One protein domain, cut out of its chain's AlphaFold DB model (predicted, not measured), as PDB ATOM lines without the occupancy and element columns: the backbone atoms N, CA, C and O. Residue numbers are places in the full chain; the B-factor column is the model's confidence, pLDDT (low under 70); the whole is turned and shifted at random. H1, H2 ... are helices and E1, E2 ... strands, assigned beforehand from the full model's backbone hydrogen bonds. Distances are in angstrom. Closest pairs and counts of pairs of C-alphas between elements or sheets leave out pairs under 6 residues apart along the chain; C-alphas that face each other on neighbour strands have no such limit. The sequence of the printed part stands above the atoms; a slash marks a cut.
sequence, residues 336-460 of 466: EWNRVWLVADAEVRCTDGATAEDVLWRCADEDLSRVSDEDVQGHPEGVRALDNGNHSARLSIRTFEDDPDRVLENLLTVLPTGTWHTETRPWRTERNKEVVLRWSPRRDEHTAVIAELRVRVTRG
ATOM      1  N   GLU A 336     112.968 177.957  68.730       54.06
ATOM      2  CA  GLU A 336     114.171 178.660  68.263       54.06
ATOM      3  C   GLU A 336     115.449 177.843  68.436       54.06
ATOM      4  O   GLU A 336     116.356 177.930  67.602       54.06
ATOM      5  N   TRP A 337     115.501 176.992  69.458       57.44
ATOM      6  CA  TRP A 337     116.666 176.159  69.758       57.44
ATOM      7  C   TRP A 337     116.828 174.970  68.803       57.44
ATOM      8  O   TRP A 337     117.940 174.478  68.604       57.44
ATOM      9  N   ASN A 338     115.744 174.543  68.151       62.22
ATOM     10  CA  ASN A 338     115.776 173.452  67.174       62.22
ATOM     11  C   ASN A 338     116.046 173.909  65.730       62.22
ATOM     12  O   ASN A 338     116.313 173.063  64.874       62.22
ATOM     13  N   ARG A 339     116.016 175.221  65.446       76.81
ATOM     14  CA  ARG A 339     116.244 175.760  64.095       76.81
ATOM     15  C   ARG A 339     117.722 175.866  63.759       76.81
ATOM     16  O   ARG A 339     118.576 176.058  64.625       76.81
ATOM     17  N   VAL A 340     118.020 175.782  62.474       81.12
ATOM     18  CA  VAL A 340     119.358 175.995  61.938       81.12
ATOM     19  C   VAL A 340     119.580 177.492  61.700       81.12
ATOM     20  O   VAL A 340     118.723 178.194  61.161       81.12
ATOM     21  N   TRP A 341     120.744 177.992  62.091       86.25
ATOM     22  CA  TRP A 341     121.185 179.363  61.864       86.25
ATOM     23  C   TRP A 341     122.391 179.389  60.927       86.25
ATOM     24  O   TRP A 341     123.244 178.496  60.946       86.25
ATOM     25  N   LEU A 342     122.466 180.437  60.108       87.38
ATOM     26  CA  LEU A 342     123.606 180.723  59.245       87.38
ATOM     27  C   LEU A 342     124.297 181.986  59.745       87.38
ATOM     28  O   LEU A 342     123.708 183.059  59.731       87.38
ATOM     29  N   VAL A 343     125.562 181.892  60.130       88.06
ATOM     30  CA  VAL A 343     126.392 183.066  60.418       88.06
ATOM     31  C   VAL A 343     127.291 183.303  59.214       88.06
ATOM     32  O   VAL A 343     128.212 182.527  58.948       88.06
ATOM     33  N   ALA A 344     126.994 184.354  58.460       87.06
ATOM     34  CA  ALA A 344     127.705 184.746  57.255       87.06
ATOM     35  C   ALA A 344     128.716 185.857  57.568       87.06
ATOM     36  O   ALA A 344     128.347 186.929  58.044       87.06
ATOM     37  N   ASP A 345     129.990 185.612  57.276       90.25
ATOM     38  CA  ASP A 345     131.091 186.572  57.380       90.25
ATOM     39  C   ASP A 345     131.678 186.791  55.982       90.25
ATOM     40  O   ASP A 345     132.262 185.881  55.384       90.25
ATOM     41  N   ALA A 346     131.459 187.980  55.427       87.81
ATOM     42  CA  ALA A 346     131.885 188.334  54.081       87.81
ATOM     43  C   ALA A 346     133.042 189.326  54.122       87.81
ATOM     44  O   ALA A 346     132.914 190.426  54.656       87.81
ATOM     45  N   GLU A 347     134.148 188.979  53.465       89.75
ATOM     46  CA  GLU A 347     135.186 189.941  53.116       89.75
ATOM     47  C   GLU A 347     134.793 190.650  51.817       89.75
ATOM     48  O   GLU A 347     134.665 190.024  50.764       89.75
ATOM     49  N   VAL A 348     134.632 191.969  51.876       86.81
ATOM     50  CA  VAL A 348     134.131 192.815  50.794       86.81
ATOM     51  C   VAL A 348     135.205 193.798  50.326       86.81
ATOM     52  O   VAL A 348     135.791 194.547  51.112       86.81
ATOM     53  N   ARG A 349     135.456 193.825  49.014       86.69
ATOM     54  CA  ARG A 349     136.390 194.739  48.341       86.69
ATOM     55  C   ARG A 349     135.758 196.119  48.175       86.69
ATOM     56  O   ARG A 349     135.295 196.474  47.091       86.69
ATOM     57  N   CYS A 350     135.730 196.900  49.248       82.50
ATOM     58  CA  CYS A 350     135.170 198.250  49.259       82.50
ATOM     59  C   CYS A 350     135.973 199.204  50.151       82.50
ATOM     60  O   CYS A 350     136.725 198.789  51.031       82.50
ATOM     61  N   THR A 351     135.791 200.506  49.923       77.12
ATOM     62  CA  THR A 351     136.513 201.583  50.617       77.12
ATOM     63  C   THR A 351     135.856 202.052  51.914       77.12
ATOM     64  O   THR A 351     136.495 202.765  52.683       77.12
ATOM     65  N   ASP A 352     134.604 201.672  52.168       85.06
ATOM     66  CA  ASP A 352     133.836 202.059  53.352       85.06
ATOM     67  C   ASP A 352     132.943 200.912  53.841       85.06
ATOM     68  O   ASP A 352     132.539 200.038  53.071       85.06
ATOM     69  N   GLY A 353     132.649 200.925  55.144       82.88
ATOM     70  CA  GLY A 353     131.925 199.844  55.805       82.88
ATOM     71  C   GLY A 353     130.436 199.764  55.462       82.88
ATOM     72  O   GLY A 353     129.905 198.662  55.397       82.88
ATOM     73  N   ALA A 354     129.776 200.889  55.168       83.69
ATOM     74  CA  ALA A 354     128.359 200.891  54.791       83.69
ATOM     75  C   ALA A 354     128.132 200.109  53.487       83.69
ATOM     76  O   ALA A 354     127.211 199.306  53.385       83.69
ATOM     77  N   THR A 355     129.042 200.264  52.521       85.19
ATOM     78  CA  THR A 355     129.023 199.468  51.289       85.19
ATOM     79  C   THR A 355     129.226 197.971  51.560       85.19
ATOM     80  O   THR A 355     128.656 197.144  50.853       85.19
ATOM     81  N   ALA A 356     130.024 197.600  52.568       84.50
ATOM     82  CA  ALA A 356     130.243 196.197  52.929       84.50
ATOM     83  C   ALA A 356     128.977 195.547  53.504       84.50
ATOM     84  O   ALA A 356     128.626 194.432  53.122       84.50
ATOM     85  N   GLU A 357     128.286 196.270  54.385       84.50
ATOM     86  CA  GLU A 357     127.024 195.843  54.991       84.50
ATOM     87  C   GLU A 357     125.918 195.690  53.941       84.50
ATOM     88  O   GLU A 357     125.295 194.633  53.861       84.50
ATOM     89  N   ASP A 358     125.743 196.688  53.065       84.12
ATOM     90  CA  ASP A 358     124.767 196.656  51.964       84.12
ATOM     91  C   ASP A 358     124.982 195.456  51.027       84.12
ATOM     92  O   ASP A 358     124.026 194.846  50.543       84.12
ATOM     93  N   VAL A 359     126.242 195.120  50.738       84.19
ATOM     94  CA  VAL A 359     126.593 193.989  49.869       84.19
ATOM     95  C   VAL A 359     126.263 192.655  50.535       84.19
ATOM     96  O   VAL A 359     125.728 191.768  49.868       84.19
ATOM     97  N   LEU A 360     126.552 192.504  51.832       85.25
ATOM     98  CA  LEU A 360     126.197 191.292  52.568       85.25
ATOM     99  C   LEU A 360     124.678 191.136  52.697       85.25
ATOM    100  O   LEU A 360     124.173 190.039  52.489       85.25
ATOM    101  N   TRP A 361     123.948 192.222  52.958       83.81
ATOM    102  CA  TRP A 361     122.486 192.194  53.008       83.81
ATOM    103  C   TRP A 361     121.857 191.755  51.693       83.81
ATOM    104  O   TRP A 361     120.971 190.908  51.707       83.81
ATOM    105  N   ARG A 362     122.337 192.265  50.551       84.12
ATOM    106  CA  ARG A 362     121.851 191.800  49.241       84.12
ATOM    107  C   ARG A 362     122.177 190.333  48.994       84.12
ATOM    108  O   ARG A 362     121.322 189.612  48.512       84.12
ATOM    109  N   CYS A 363     123.378 189.877  49.356       83.12
ATOM    110  CA  CYS A 363     123.740 188.458  49.265       83.12
ATOM    111  C   CYS A 363     122.811 187.583  50.126       83.12
ATOM    112  O   CYS A 363     122.380 186.511  49.706       83.12
ATOM    113  N   ALA A 364     122.462 188.057  51.325       82.06
ATOM    114  CA  ALA A 364     121.553 187.352  52.211       82.06
ATOM    115  C   ALA A 364     120.122 187.294  51.662       82.06
ATOM    116  O   ALA A 364     119.527 186.222  51.649       82.06
ATOM    117  N   ASP A 365     119.601 188.420  51.176       81.12
ATOM    118  CA  ASP A 365     118.234 188.545  50.662       81.12
ATOM    119  C   ASP A 365     118.046 187.853  49.303       81.12
ATOM    120  O   ASP A 365     117.039 187.189  49.068       81.12
ATOM    121  N   GLU A 366     119.029 187.951  48.405       81.56
ATOM    122  CA  GLU A 366     118.926 187.404  47.051       81.56
ATOM    123  C   GLU A 366     119.320 185.925  46.980       81.56
ATOM    124  O   GLU A 366     118.674 185.176  46.244       81.56
ATOM    125  N   ASP A 367     120.355 185.496  47.712       82.31
ATOM    126  CA  ASP A 367     120.942 184.161  47.558       82.31
ATOM    127  C   ASP A 367     120.785 183.279  48.800       82.31
ATOM    128  O   ASP A 367     120.282 182.161  48.675       82.31
ATOM    129  N   LEU A 368     121.178 183.738  49.996       80.06
ATOM    130  CA  LEU A 368     121.119 182.892  51.204       80.06
ATOM    131  C   LEU A 368     119.687 182.653  51.703       80.06
ATOM    132  O   LEU A 368     119.436 181.637  52.345       80.06
ATOM    133  N   SER A 369     118.740 183.532  51.382       79.19
ATOM    134  CA  SER A 369     117.314 183.356  51.678       79.19
ATOM    135  C   SER A 369     116.735 182.098  51.043       79.19
ATOM    136  O   SER A 369     115.947 181.399  51.670       79.19
ATOM    137  N   ARG A 370     117.215 181.733  49.848       81.62
ATOM    138  CA  ARG A 370     116.796 180.537  49.101       81.62
ATOM    139  C   ARG A 370     117.234 179.219  49.750       81.62
ATOM    140  O   ARG A 370     116.954 178.155  49.207       81.62
ATOM    141  N   VAL A 371     117.972 179.273  50.861       81.75
ATOM    142  CA  VAL A 371     118.340 178.087  51.646       81.75
ATOM    143  C   VAL A 371     117.135 177.526  52.414       81.75
ATOM    144  O   VAL A 371     117.126 176.336  52.725       81.75
ATOM    145  N   SER A 372     116.129 178.366  52.667       76.31
ATOM    146  CA  SER A 372     114.861 178.054  53.326       76.31
ATOM    147  C   SER A 372     113.704 178.297  52.352       76.31
ATOM    148  O   SER A 372     113.754 179.230  51.552       76.31
ATOM    149  N   ASP A 373     112.659 177.473  52.423       70.50
ATOM    150  CA  ASP A 373     111.428 177.690  51.641       70.50
ATOM    151  C   ASP A 373     110.554 178.825  52.226       70.50
ATOM    152  O   ASP A 373     109.646 179.324  51.557       70.50
ATOM    153  N   GLU A 374     110.833 179.240  53.466       71.06
ATOM    154  CA  GLU A 374     110.170 180.336  54.188       71.06
ATOM    155  C   GLU A 374     111.092 181.560  54.357       71.06
ATOM    156  O   GLU A 374     112.320 181.424  54.342       71.06
ATOM    157  N   ASP A 375     110.493 182.745  54.549       69.12
ATOM    158  CA  ASP A 375     111.185 184.039  54.669       69.12
ATOM    159  C   ASP A 375     112.242 184.028  55.781       69.12
ATOM    160  O   ASP A 375     111.915 183.919  56.955       69.12
ATOM    161  N   VAL A 376     113.518 184.203  55.441       71.06
ATOM    162  CA  VAL A 376     114.604 184.251  56.433       71.06
ATOM    163  C   VAL A 376     114.696 185.613  57.130       71.06
ATOM    164  O   VAL A 376     114.480 186.658  56.514       71.06
ATOM    165  N   GLN A 377     115.093 185.629  58.407       74.06
ATOM    166  CA  GLN A 377     115.321 186.872  59.156       74.06
ATOM    167  C   GLN A 377     116.818 187.099  59.403       74.06
ATOM    168  O   GLN A 377     117.483 186.281  60.039       74.06
ATOM    169  N   GLY A 378     117.351 188.215  58.897       78.50
ATOM    170  CA  GLY A 378     118.744 188.626  59.100       78.50
ATOM    171  C   GLY A 378     118.940 189.529  60.325       78.50
ATOM    172  O   GLY A 378     118.128 190.411  60.599       78.50
ATOM    173  N   HIS A 379     120.054 189.347  61.030       80.00
ATOM    174  CA  HIS A 379     120.494 190.110  62.195       80.00
ATOM    175  C   HIS A 379     121.919 190.633  61.948       80.00
ATOM    176  O   HIS A 379     122.858 189.832  61.890       80.00
ATOM    177  N   PRO A 380     122.111 191.951  61.751       79.38
ATOM    178  CA  PRO A 380     123.422 192.518  61.456       79.38
ATOM    179  C   PRO A 380     124.289 192.537  62.714       79.38
ATOM    180  O   PRO A 380     123.854 192.981  63.775       79.38
ATOM    181  N   GLU A 381     125.534 192.080  62.590       79.12
ATOM    182  CA  GLU A 381     126.473 191.986  63.721       79.12
ATOM    183  C   GLU A 381     127.575 193.048  63.683       79.12
ATOM    184  O   GLU A 381     128.267 193.279  64.674       79.12
ATOM    185  N   GLY A 382     127.731 193.719  62.543       77.88
ATOM    186  CA  GLY A 382     128.628 194.854  62.379       77.88
ATOM    187  C   GLY A 382     129.660 194.677  61.272       77.88
ATOM    188  O   GLY A 382     129.745 193.649  60.593       77.88
ATOM    189  N   VAL A 383     130.452 195.736  61.089       86.06
ATOM    190  CA  VAL A 383     131.451 195.851  60.025       86.06
ATOM    191  C   VAL A 383     132.801 196.242  60.606       86.06
ATOM    192  O   VAL A 383     132.903 197.126  61.460       86.06
ATOM    193  N   ARG A 384     133.863 195.616  60.103       88.44
ATOM    194  CA  ARG A 384     135.242 195.866  60.514       88.44
ATOM    195  C   ARG A 384     136.140 196.117  59.306       88.44
ATOM    196  O   ARG A 384     136.165 195.327  58.370       88.44
ATOM    197  N   ALA A 385     136.940 197.180  59.356       86.69
ATOM    198  CA  ALA A 385     137.997 197.413  58.373       86.69
ATOM    199  C   ALA A 385     139.147 196.399  58.542       86.69
ATOM    200  O   ALA A 385     139.552 196.088  59.667       86.69
ATOM    201  N   LEU A 386     139.676 195.903  57.424       84.81
ATOM    202  CA  LEU A 386     140.790 194.957  57.361       84.81
ATOM    203  C   LEU A 386     142.079 195.653  56.903       84.81
ATOM    204  O   LEU A 386     142.057 196.645  56.174       84.81
ATOM    205  N   ASP A 387     143.226 195.085  57.276       84.12
ATOM    206  CA  ASP A 387     144.553 195.661  56.996       84.12
ATOM    207  C   ASP A 387     144.898 195.720  55.494       84.12
ATOM    208  O   ASP A 387     145.800 196.449  55.079       84.12
ATOM    209  N   ASN A 388     144.186 194.957  54.663       81.25
ATOM    210  CA  ASN A 388     144.362 194.901  53.211       81.25
ATOM    211  C   ASN A 388     143.533 195.954  52.445       81.25
ATOM    212  O   ASN A 388     143.576 195.972  51.215       81.25
ATOM    213  N   GLY A 389     142.803 196.824  53.152       79.94
ATOM    214  CA  GLY A 389     141.931 197.844  52.563       79.94
ATOM    215  C   GLY A 389     140.516 197.365  52.228       79.94
ATOM    216  O   GLY A 389     139.747 198.157  51.690       79.94
ATOM    217  N   ASN A 390     140.170 196.113  52.550       87.50
ATOM    218  CA  ASN A 390     138.810 195.571  52.462       87.50
ATOM    219  C   ASN A 390     138.052 195.763  53.788       87.50
ATOM    220  O   ASN A 390     138.620 196.185  54.798       87.50
ATOM    221  N   HIS A 391     136.769 195.409  53.800       85.69
ATOM    222  CA  HIS A 391     135.940 195.374  55.005       85.69
ATOM    223  C   HIS A 391     135.358 193.972  55.201       85.69
ATOM    224  O   HIS A 391     134.955 193.340  54.233       85.69
ATOM    225  N   SER A 392     135.305 193.487  56.438       88.31
ATOM    226  CA  SER A 392     134.526 192.304  56.812       88.31
ATOM    227  C   SER A 392     133.179 192.769  57.356       88.31
ATOM    228  O   SER A 392     133.138 193.643  58.225       88.31
ATOM    229  N   ALA A 393     132.096 192.229  56.811       86.31
ATOM    230  CA  ALA A 393     130.741 192.415  57.309       86.31
ATOM    231  C   ALA A 393     130.208 191.070  57.799       86.31
ATOM    232  O   ALA A 393     130.503 190.034  57.195       86.31
ATOM    233  N   ARG A 394     129.421 191.088  58.876       88.56
ATOM    234  CA  ARG A 394     128.826 189.876  59.437       88.56
ATOM    235  C   ARG A 394     127.320 190.002  59.639       88.56
ATOM    236  O   ARG A 394     126.826 191.039  60.084       88.56
ATOM    237  N   LEU A 395     126.619 188.917  59.325       86.88
ATOM    238  CA  LEU A 395     125.174 188.780  59.423       86.88
ATOM    239  C   LEU A 395     124.826 187.380  59.940       86.88
ATOM    240  O   LEU A 395     125.291 186.385  59.383       86.88
ATOM    241  N   SER A 396     123.973 187.305  60.955       86.12
ATOM    242  CA  SER A 396     123.316 186.060  61.358       86.12
ATOM    243  C   SER A 396     121.955 185.950  60.695       86.12
ATOM    244  O   SER A 396     121.190 186.906  60.690       86.12
ATOM    245  N   ILE A 397     121.636 184.791  60.142       85.75
ATOM    246  CA  ILE A 397     120.395 184.529  59.424       85.75
ATOM    247  C   ILE A 397     119.700 183.365  60.114       85.75
ATOM    248  O   ILE A 397     120.244 182.260  60.202       85.75
ATOM    249  N   ARG A 398     118.484 183.618  60.582       81.38
ATOM    250  CA  ARG A 398     117.589 182.593  61.108       81.38
ATOM    251  C   ARG A 398     116.924 181.867  59.942       81.38
ATOM    252  O   ARG A 398     116.258 182.512  59.130       81.38
ATOM    253  N   THR A 399     117.085 180.545  59.871       80.94
ATOM    254  CA  THR A 399     116.354 179.705  58.907       80.94
ATOM    255  C   THR A 399     115.136 179.061  59.567       80.94
ATOM    256  O   THR A 399     115.076 178.928  60.793       80.94
ATOM    257  N   PHE A 400     114.164 178.644  58.755       76.94
ATOM    258  CA  PHE A 400     113.018 177.852  59.207       76.94
ATOM    259  C   PHE A 400     113.275 176.347  59.114       76.94
ATOM    260  O   PHE A 400     112.388 175.550  59.385       76.94
ATOM    261  N   GLU A 401     114.494 175.926  58.802       80.00
ATOM    262  CA  GLU A 401     114.848 174.514  58.719       80.00
ATOM    263  C   GLU A 401     115.295 173.993  60.090       80.00
ATOM    264  O   GLU A 401     115.973 174.688  60.852       80.00
ATOM    265  N   ASP A 402     114.908 172.766  60.418       76.81
ATOM    266  CA  ASP A 402     115.380 172.015  61.582       76.81
ATOM    267  C   ASP A 402     116.460 170.989  61.201       76.81
ATOM    268  O   ASP A 402     117.253 170.593  62.061       76.81
ATOM    269  N   ASP A 403     116.540 170.599  59.923       78.06
ATOM    270  CA  ASP A 403     117.551 169.698  59.368       78.06
ATOM    271  C   ASP A 403     118.798 170.452  58.843       78.06
ATOM    272  O   ASP A 403     118.760 171.086  57.781       78.06
ATOM    273  N   PRO A 404     119.943 170.377  59.548       77.19
ATOM    274  CA  PRO A 404     121.190 171.002  59.109       77.19
ATOM    275  C   PRO A 404     121.777 170.401  57.824       77.19
ATOM    276  O   PRO A 404     122.447 171.130  57.087       77.19
ATOM    277  N   ASP A 405     121.528 169.123  57.521       77.81
ATOM    278  CA  ASP A 405     122.051 168.492  56.303       77.81
ATOM    279  C   ASP A 405     121.336 169.072  55.070       77.81
ATOM    280  O   ASP A 405     121.989 169.451  54.093       77.81
ATOM    281  N   ARG A 406     120.015 169.279  55.159       80.75
ATOM    282  CA  ARG A 406     119.213 169.964  54.130       80.75
ATOM    283  C   ARG A 406     119.686 171.401  53.886       80.75
ATOM    284  O   ARG A 406     119.859 171.809  52.736       80.75
ATOM    285  N   VAL A 407     119.952 172.159  54.952       83.25
ATOM    286  CA  VAL A 407     120.487 173.532  54.864       83.25
ATOM    287  C   VAL A 407     121.852 173.552  54.177       83.25
ATOM    288  O   VAL A 407     122.100 174.403  53.321       83.25
ATOM    289  N   LEU A 408     122.737 172.612  54.515       81.56
ATOM    290  CA  LEU A 408     124.059 172.491  53.901       81.56
ATOM    291  C   LEU A 408     123.975 172.132  52.413       81.56
ATOM    292  O   LEU A 408     124.696 172.723  51.605       81.56
ATOM    293  N   GLU A 409     123.097 171.201  52.037       82.38
ATOM    294  CA  GLU A 409     122.850 170.848  50.636       82.38
ATOM    295  C   GLU A 409     122.333 172.052  49.842       82.38
ATOM    296  O   GLU A 409     122.894 172.388  48.794       82.38
ATOM    297  N   ASN A 410     121.336 172.762  50.375       84.56
ATOM    298  CA  ASN A 410     120.784 173.959  49.746       84.56
ATOM    299  C   ASN A 410     121.840 175.065  49.612       84.56
ATOM    300  O   ASN A 410     121.981 175.652  48.534       84.56
ATOM    301  N   LEU A 411     122.652 175.294  50.651       83.62
ATOM    302  CA  LEU A 411     123.711 176.306  50.668       83.62
ATOM    303  C   LEU A 411     124.738 176.105  49.537       83.62
ATOM    304  O   LEU A 411     125.193 177.067  48.912       83.62
ATOM    305  N   LEU A 412     125.067 174.854  49.208       81.44
ATOM    306  CA  LEU A 412     125.965 174.545  48.091       81.44
ATOM    307  C   LEU A 412     125.376 174.872  46.716       81.44
ATOM    308  O   LEU A 412     126.135 175.024  45.754       81.44
ATOM    309  N   THR A 413     124.052 174.985  46.610       80.06
ATOM    310  CA  THR A 413     123.355 175.251  45.345       80.06
ATOM    311  C   THR A 413     123.054 176.731  45.107       80.06
ATOM    312  O   THR A 413     123.008 177.149  43.950       80.06
ATOM    313  N   VAL A 414     122.921 177.539  46.166       79.62
ATOM    314  CA  VAL A 414     122.529 178.962  46.066       79.62
ATOM    315  C   VAL A 414     123.625 179.893  45.551       79.62
ATOM    316  O   VAL A 414     123.304 180.895  44.921       79.62
ATOM    317  N   LEU A 415     124.909 179.548  45.721       75.62
ATOM    318  CA  LEU A 415     126.044 180.345  45.222       75.62
ATOM    319  C   LEU A 415     126.866 179.589  44.153       75.62
ATOM    320  O   LEU A 415     128.021 179.208  44.392       75.62
ATOM    321  N   PRO A 416     126.309 179.362  42.945       64.25
ATOM    322  CA  PRO A 416     126.859 178.422  41.963       64.25
ATOM    323  C   PRO A 416     128.101 178.933  41.213       64.25
ATOM    324  O   PRO A 416     128.790 178.154  40.548       64.25
ATOM    325  N   THR A 417     128.404 180.232  41.275       73.44
ATOM    326  CA  THR A 417     129.480 180.863  40.486       73.44
ATOM    327  C   THR A 417     130.859 180.816  41.150       73.44
ATOM    328  O   THR A 417     131.861 181.189  40.534       73.44
ATOM    329  N   GLY A 418     130.955 180.302  42.377       75.25
ATOM    330  CA  GLY A 418     132.213 180.162  43.111       75.25
ATOM    331  C   GLY A 418     132.637 178.717  43.355       75.25
ATOM    332  O   GLY A 418     132.119 177.767  42.772       75.25
ATOM    333  N   THR A 419     133.657 178.559  44.190       81.62
ATOM    334  CA  THR A 419     134.125 177.262  44.686       81.62
ATOM    335  C   THR A 419     133.908 177.212  46.187       81.62
ATOM    336  O   THR A 419     134.379 178.092  46.906       81.62
ATOM    337  N   TRP A 420     133.219 176.172  46.645       83.69
ATOM    338  CA  TRP A 420     133.072 175.873  48.061       83.69
ATOM    339  C   TRP A 420     134.254 175.044  48.564       83.69
ATOM    340  O   TRP A 420     134.667 174.055  47.951       83.69
ATOM    341  N   HIS A 421     134.788 175.446  49.706       83.06
ATOM    342  CA  HIS A 421     135.800 174.746  50.472       83.06
ATOM    343  C   HIS A 421     135.246 174.490  51.865       83.06
ATOM    344  O   HIS A 421     134.714 175.392  52.499       83.06
ATOM    345  N   THR A 422     135.398 173.268  52.357       78.31
ATOM    346  CA  THR A 422     135.046 172.958  53.741       78.31
ATOM    347  C   THR A 422     136.251 173.220  54.638       78.31
ATOM    348  O   THR A 422     137.347 172.726  54.352       78.31
ATOM    349  N   GLU A 423     136.074 174.015  55.689       79.12
ATOM    350  CA  GLU A 423     137.115 174.223  56.706       79.12
ATOM    351  C   GLU A 423     137.045 173.156  57.811       79.12
ATOM    352  O   GLU A 423     138.041 172.892  58.480       79.12
ATOM    353  N   THR A 424     135.906 172.465  57.934       72.12
ATOM    354  CA  THR A 424     135.680 171.342  58.858       72.12
ATOM    355  C   THR A 424     135.418 170.021  58.091       72.12
ATOM    356  O   THR A 424     134.979 170.033  56.943       72.12
ATOM    357  N   ARG A 425     135.744 168.840  58.652       54.81
ATOM    358  CA  ARG A 425     135.425 167.496  58.088       54.81
ATOM    359  C   ARG A 425     134.784 166.605  59.173       54.81
ATOM    360  O   ARG A 425     135.297 166.672  60.289       54.81
ATOM    361  N   PRO A 426     133.852 165.667  58.867       51.75
ATOM    362  CA  PRO A 426     133.039 165.467  57.657       51.75
ATOM    363  C   PRO A 426     131.561 165.903  57.826       51.75
ATOM    364  O   PRO A 426     131.100 166.122  58.936       51.75
ATOM    365  N   TRP A 427     130.852 165.966  56.692       53.22
ATOM    366  CA  TRP A 427     129.477 166.422  56.385       53.22
ATOM    367  C   TRP A 427     128.296 165.873  57.206       53.22
ATOM    368  O   TRP A 427     127.166 166.013  56.771       53.22
ATOM    369  N   ARG A 428     128.522 165.231  58.353       46.72
ATOM    370  CA  ARG A 428     127.437 164.948  59.296       46.72
ATOM    371  C   ARG A 428     127.518 165.979  60.397       46.72
ATOM    372  O   ARG A 428     128.463 165.952  61.190       46.72
ATOM    373  N   THR A 429     126.543 166.871  60.460       49.09
ATOM    374  CA  THR A 429     126.319 167.654  61.672       49.09
ATOM    375  C   THR A 429     125.856 166.707  62.772       49.09
ATOM    376  O   THR A 429     124.671 166.431  62.933       49.09
ATOM    377  N   GLU A 430     126.804 166.170  63.543       50.38
ATOM    378  CA  GLU A 430     126.490 165.732  64.904       50.38
ATOM    379  C   GLU A 430     125.800 166.906  65.620       50.38
ATOM    380  O   GLU A 430     126.193 168.063  65.420       50.38
ATOM    381  N   ARG A 431     124.769 166.630  66.433       46.94
ATOM    382  CA  ARG A 431     124.103 167.664  67.244       46.94
ATOM    383  C   ARG A 431     125.187 168.496  67.958       46.94
ATOM    384  O   ARG A 431     126.011 167.931  68.674       46.94
ATOM    385  N   ASN A 432     125.191 169.813  67.724       48.50
ATOM    386  CA  ASN A 432     126.099 170.834  68.289       48.50
ATOM    387  C   ASN A 432     127.472 171.035  67.611       48.50
ATOM    388  O   ASN A 432     128.304 171.768  68.149       48.50
ATOM    389  N   LYS A 433     127.745 170.447  66.438       59.81
ATOM    390  CA  LYS A 433     128.956 170.782  65.662       59.81
ATOM    391  C   LYS A 433     128.672 171.850  64.607       59.81
ATOM    392  O   LYS A 433     127.837 171.654  63.731       59.81
ATOM    393  N   GLU A 434     129.414 172.956  64.667       71.88
ATOM    394  CA  GLU A 434     129.392 173.994  63.634       71.88
ATOM    395  C   GLU A 434     130.086 173.498  62.355       71.88
ATOM    396  O   GLU A 434     131.222 173.005  62.389       71.88
ATOM    397  N   VAL A 435     129.434 173.668  61.204       77.62
ATOM    398  CA  VAL A 435     130.068 173.438  59.897       77.62
ATOM    399  C   VAL A 435     130.441 174.778  59.294       77.62
ATOM    400  O   VAL A 435     129.585 175.637  59.108       77.62
ATOM    401  N   VAL A 436     131.727 174.956  58.986       84.38
ATOM    402  CA  VAL A 436     132.238 176.188  58.381       84.38
ATOM    403  C   VAL A 436     132.572 175.917  56.924       84.38
ATOM    404  O   VAL A 436     133.501 175.167  56.596       84.38
ATOM    405  N   LEU A 437     131.803 176.551  56.050       83.62
ATOM    406  CA  LEU A 437     131.995 176.527  54.615       83.62
ATOM    407  C   LEU A 437     132.559 177.865  54.155       83.62
ATOM    408  O   LEU A 437     132.070 178.932  54.513       83.62
ATOM    409  N   ARG A 438     133.587 177.800  53.321       87.44
ATOM    410  CA  ARG A 438     134.227 178.955  52.708       87.44
ATOM    411  C   ARG A 438     133.951 178.952  51.219       87.44
ATOM    412  O   ARG A 438     134.372 178.044  50.506       87.44
ATOM    413  N   TRP A 439     133.274 179.979  50.746       87.31
ATOM    414  CA  TRP A 439     133.010 180.213  49.340       87.31
ATOM    415  C   TRP A 439     133.954 181.275  48.789       87.31
ATOM    416  O   TRP A 439     134.146 182.344  49.374       87.31
ATOM    417  N   SER A 440     134.554 180.978  47.639       84.12
ATOM    418  CA  SER A 440     135.393 181.920  46.900       84.12
ATOM    419  C   SER A 440     134.863 182.084  45.472       84.12
ATOM    420  O   SER A 440     134.789 181.085  44.745       84.12
ATOM    421  N   PRO A 441     134.530 183.307  45.025       79.56
ATOM    422  CA  PRO A 441     134.078 183.543  43.658       79.56
ATOM    423  C   PRO A 441     135.188 183.254  42.639       79.56
ATOM    424  O   PRO A 441     136.386 183.377  42.928       79.56
ATOM    425  N   ARG A 442     134.808 182.859  41.418       74.69
ATOM    426  CA  ARG A 442     135.771 182.607  40.333       74.69
ATOM    427  C   ARG A 442     136.453 183.909  39.895       74.69
ATOM    428  O   ARG A 442     135.832 184.958  39.784       74.69
ATOM    429  N   ARG A 443     137.757 183.821  39.598       57.97
ATOM    430  CA  ARG A 443     138.632 184.978  39.299       57.97
ATOM    431  C   ARG A 443     138.233 185.798  38.064       57.97
ATOM    432  O   ARG A 443     138.687 186.932  37.943       57.97
ATOM    433  N   ASP A 444     137.412 185.249  37.174       56.12
ATOM    434  CA  ASP A 444     137.074 185.878  35.893       56.12
ATOM    435  C   ASP A 444     135.902 186.874  36.013       56.12
ATOM    436  O   ASP A 444     135.633 187.639  35.087       56.12
ATOM    437  N   GLU A 445     135.246 186.937  37.175       52.88
ATOM    438  CA  GLU A 445     134.191 187.906  37.468       52.88
ATOM    439  C   GLU A 445     134.809 189.222  37.969       52.88
ATOM    440  O   GLU A 445     135.166 189.376  39.136       52.88
ATOM    441  N   HIS A 446     134.934 190.206  37.072       40.34
ATOM    442  CA  HIS A 446     135.483 191.548  37.354       40.34
ATOM    443  C   HIS A 446     134.632 192.405  38.318       40.34
ATOM    444  O   HIS A 446     134.944 193.571  38.552       40.34
ATOM    445  N   THR A 447     133.576 191.833  38.892       44.66
ATOM    446  CA  THR A 447     132.573 192.500  39.733       44.66
ATOM    447  C   THR A 447     132.264 191.747  41.023       44.66
ATOM    448  O   THR A 447     131.341 192.145  41.723       44.66
ATOM    449  N   ALA A 448     133.010 190.695  41.382       57.66
ATOM    450  CA  ALA A 448     132.824 190.046  42.678       57.66
ATOM    451  C   ALA A 448     133.285 190.996  43.803       57.66
ATOM    452  O   ALA A 448     134.474 191.071  44.142       57.66
ATOM    453  N   VAL A 449     132.326 191.779  44.309       76.12
ATOM    454  CA  VAL A 449     132.484 192.724  45.423       76.12
ATOM    455  C   VAL A 449     132.788 191.952  46.709       76.12
ATOM    456  O   VAL A 449     133.592 192.409  47.511       76.12
ATOM    457  N   ILE A 450     132.268 190.729  46.846       83.38
ATOM    458  CA  ILE A 450     132.668 189.766  47.880       83.38
ATOM    459  C   ILE A 450     133.949 189.050  47.423       83.38
ATOM    460  O   ILE A 450     133.979 188.422  46.369       83.38
ATOM    461  N   ALA A 451     135.032 189.161  48.192       83.50
ATOM    462  CA  ALA A 451     136.285 188.442  47.967       83.50
ATOM    463  C   ALA A 451     136.232 187.004  48.495       83.50
ATOM    464  O   ALA A 451     136.784 186.100  47.866       83.50
ATOM    465  N   GLU A 452     135.592 186.816  49.645       86.44
ATOM    466  CA  GLU A 452     135.428 185.543  50.340       86.44
ATOM    467  C   GLU A 452     134.158 185.620  51.192       86.44
ATOM    468  O   GLU A 452     133.890 186.654  51.801       86.44
ATOM    469  N   LEU A 453     133.386 184.535  51.232       86.00
ATOM    470  CA  LEU A 453     132.256 184.380  52.143       86.00
ATOM    471  C   LEU A 453     132.496 183.144  53.002       86.00
ATOM    472  O   LEU A 453     132.702 182.050  52.474       86.00
ATOM    473  N   ARG A 454     132.453 183.300  54.319       89.81
ATOM    474  CA  ARG A 454     132.433 182.186  55.263       89.81
ATOM    475  C   ARG A 454     131.036 182.064  55.822       89.81
ATOM    476  O   ARG A 454     130.528 183.009  56.412       89.81
ATOM    477  N   VAL A 455     130.426 180.906  55.638       86.88
ATOM    478  CA  VAL A 455     129.124 180.589  56.205       86.88
ATOM    479  C   VAL A 455     129.325 179.504  57.236       86.88
ATOM    480  O   VAL A 455     129.844 178.424  56.943       86.88
ATOM    481  N   ARG A 456     128.935 179.817  58.458       87.06
ATOM    482  CA  ARG A 456     128.889 178.876  59.558       87.06
ATOM    483  C   ARG A 456     127.447 178.436  59.752       87.06
ATOM    484  O   ARG A 456     126.580 179.276  59.950       87.06
ATOM    485  N   VAL A 457     127.221 177.132  59.702       84.81
ATOM    486  CA  VAL A 457     125.914 176.512  59.932       84.81
ATOM    487  C   VAL A 457     125.892 175.957  61.351       84.81
ATOM    488  O   VAL A 457     126.756 175.147  61.704       84.81
ATOM    489  N   THR A 458     124.945 176.414  62.168       77.38
ATOM    490  CA  THR A 458     124.789 176.019  63.579       77.38
ATOM    491  C   THR A 458     123.357 175.561  63.834       77.38
ATOM    492  O   THR A 458     122.433 176.067  63.208       77.38
ATOM    493  N   ARG A 459     123.145 174.611  64.750       76.88
ATOM    494  CA  ARG A 459     121.802 174.318  65.280       76.88
ATOM    495  C   ARG A 459     121.614 175.120  66.566       76.88
ATOM    496  O   ARG A 459     122.507 175.096  67.410       76.88
ATOM    497  N   GLY A 460     120.487 175.812  66.683       71.75
ATOM    498  CA  GLY A 460     120.203 176.751  67.761       71.75
ATOM    499  C   GLY A 460     120.798 178.139  67.524       71.75
ATOM    500  O   GLY A 460     121.611 178.348  66.615       71.75
TER     501      GLY A 460
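What this domain is: This is residues 336 to 460 of the 466 residues of an uncharacterized protein of Actinopolyspora sp. DSM 45956 (UniProt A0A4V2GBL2). A twisted six-stranded sheet makes a wall, with helices H1 and H3 over one face and no named helix over the other. H1 covers the part with E2, E3 and E1, H3 lies over E6, and the small helix H2 packs on H3. The printed part has 125 residues with six named strands and three named helices, in the order E1 H1 H2 E2 E3 H3 E4 E5 E6. The sheet's order is E2 E3 E1 E6 E5 E4, antiparallel throughout, and the class is mixed, helices and strands. The whole is compact, with a radius of gyration of the C-alphas of 14.0 A and spans of 39 by 26 by 25 A.

Where its parts are: In the sheet's order, E2 is residues 377 to 385, 25.0 A long; E3 is 391 to 398, 23.2 A; E1 is 340 to 348, 25.0 A, beginning at C-alpha 340 (119.358, 175.995, 61.938). E6 is residues 450 to 459, 25.7 A, ending at C-alpha 459 (121.802, 174.318, 65.280); E5 is 435 to 441, 19.5 A; E4 is 418 to 422, 13.1 A. H1 is residues 353 to 366, 20.0 A, beginning at C-alpha 353 (131.925, 199.844, 55.805). H2 is residues 368 to 371, 5.6 A, and H3 is residues 404 to 414, 15.3 A.

How they stand to each other: Inner strands E1 and E6 are antiparallel neighbours at 164 degrees, with N 343 and O 456 2.8 A apart, within hydrogen-bond range. Toward edge strand E2, E3 pairs with E1 through N 344 and O 395, 2.8 A, and the hairpin E2 and E3 through N 379 and O 396, 2.7 A. Toward edge strand E4, E4 E5 E6 form a meander, each strand the antiparallel neighbour of the one before, with N 455 and O 437 at 2.8 A and N 421 and O 438 at 2.8 A. E1, H1 H2, E2 form a split strand-helix-strand unit, two strands running the same way with E3 between them; its crossover is right-handed. H1 is on the sheet, its closest C-alpha pair with E3 being Glu 357 and Ala 393, 5.6 A. H3, on the same face, has a height over the sheet of 8.0 A and runs along E6 at 12 degrees on the local plane; its closest C-alpha pair with E6 is Pro 404 and Arg 459, 7.0 A. H1 and H3 are apart. H2 only grazes the sheet and touches H3, the closest C-alphas being Val 371 and Asn 410, 5.2 A. Every O i to N i+4 pair is within hydrogen-bond range in H1 and 6 of 7 in H3; H2 is too short for such a pair.

The domain as a whole: The farthest C-alphas, Trp 337 and Asp 444, are 40.7 A apart. The printed part has no cut; the link E4 to E5, residues 423 to 434, is long. Mean pLDDT of the printed part is 77.4, and residues 336 to 338, 375, 416, 425 to 433 and 443 to 448 are under 70.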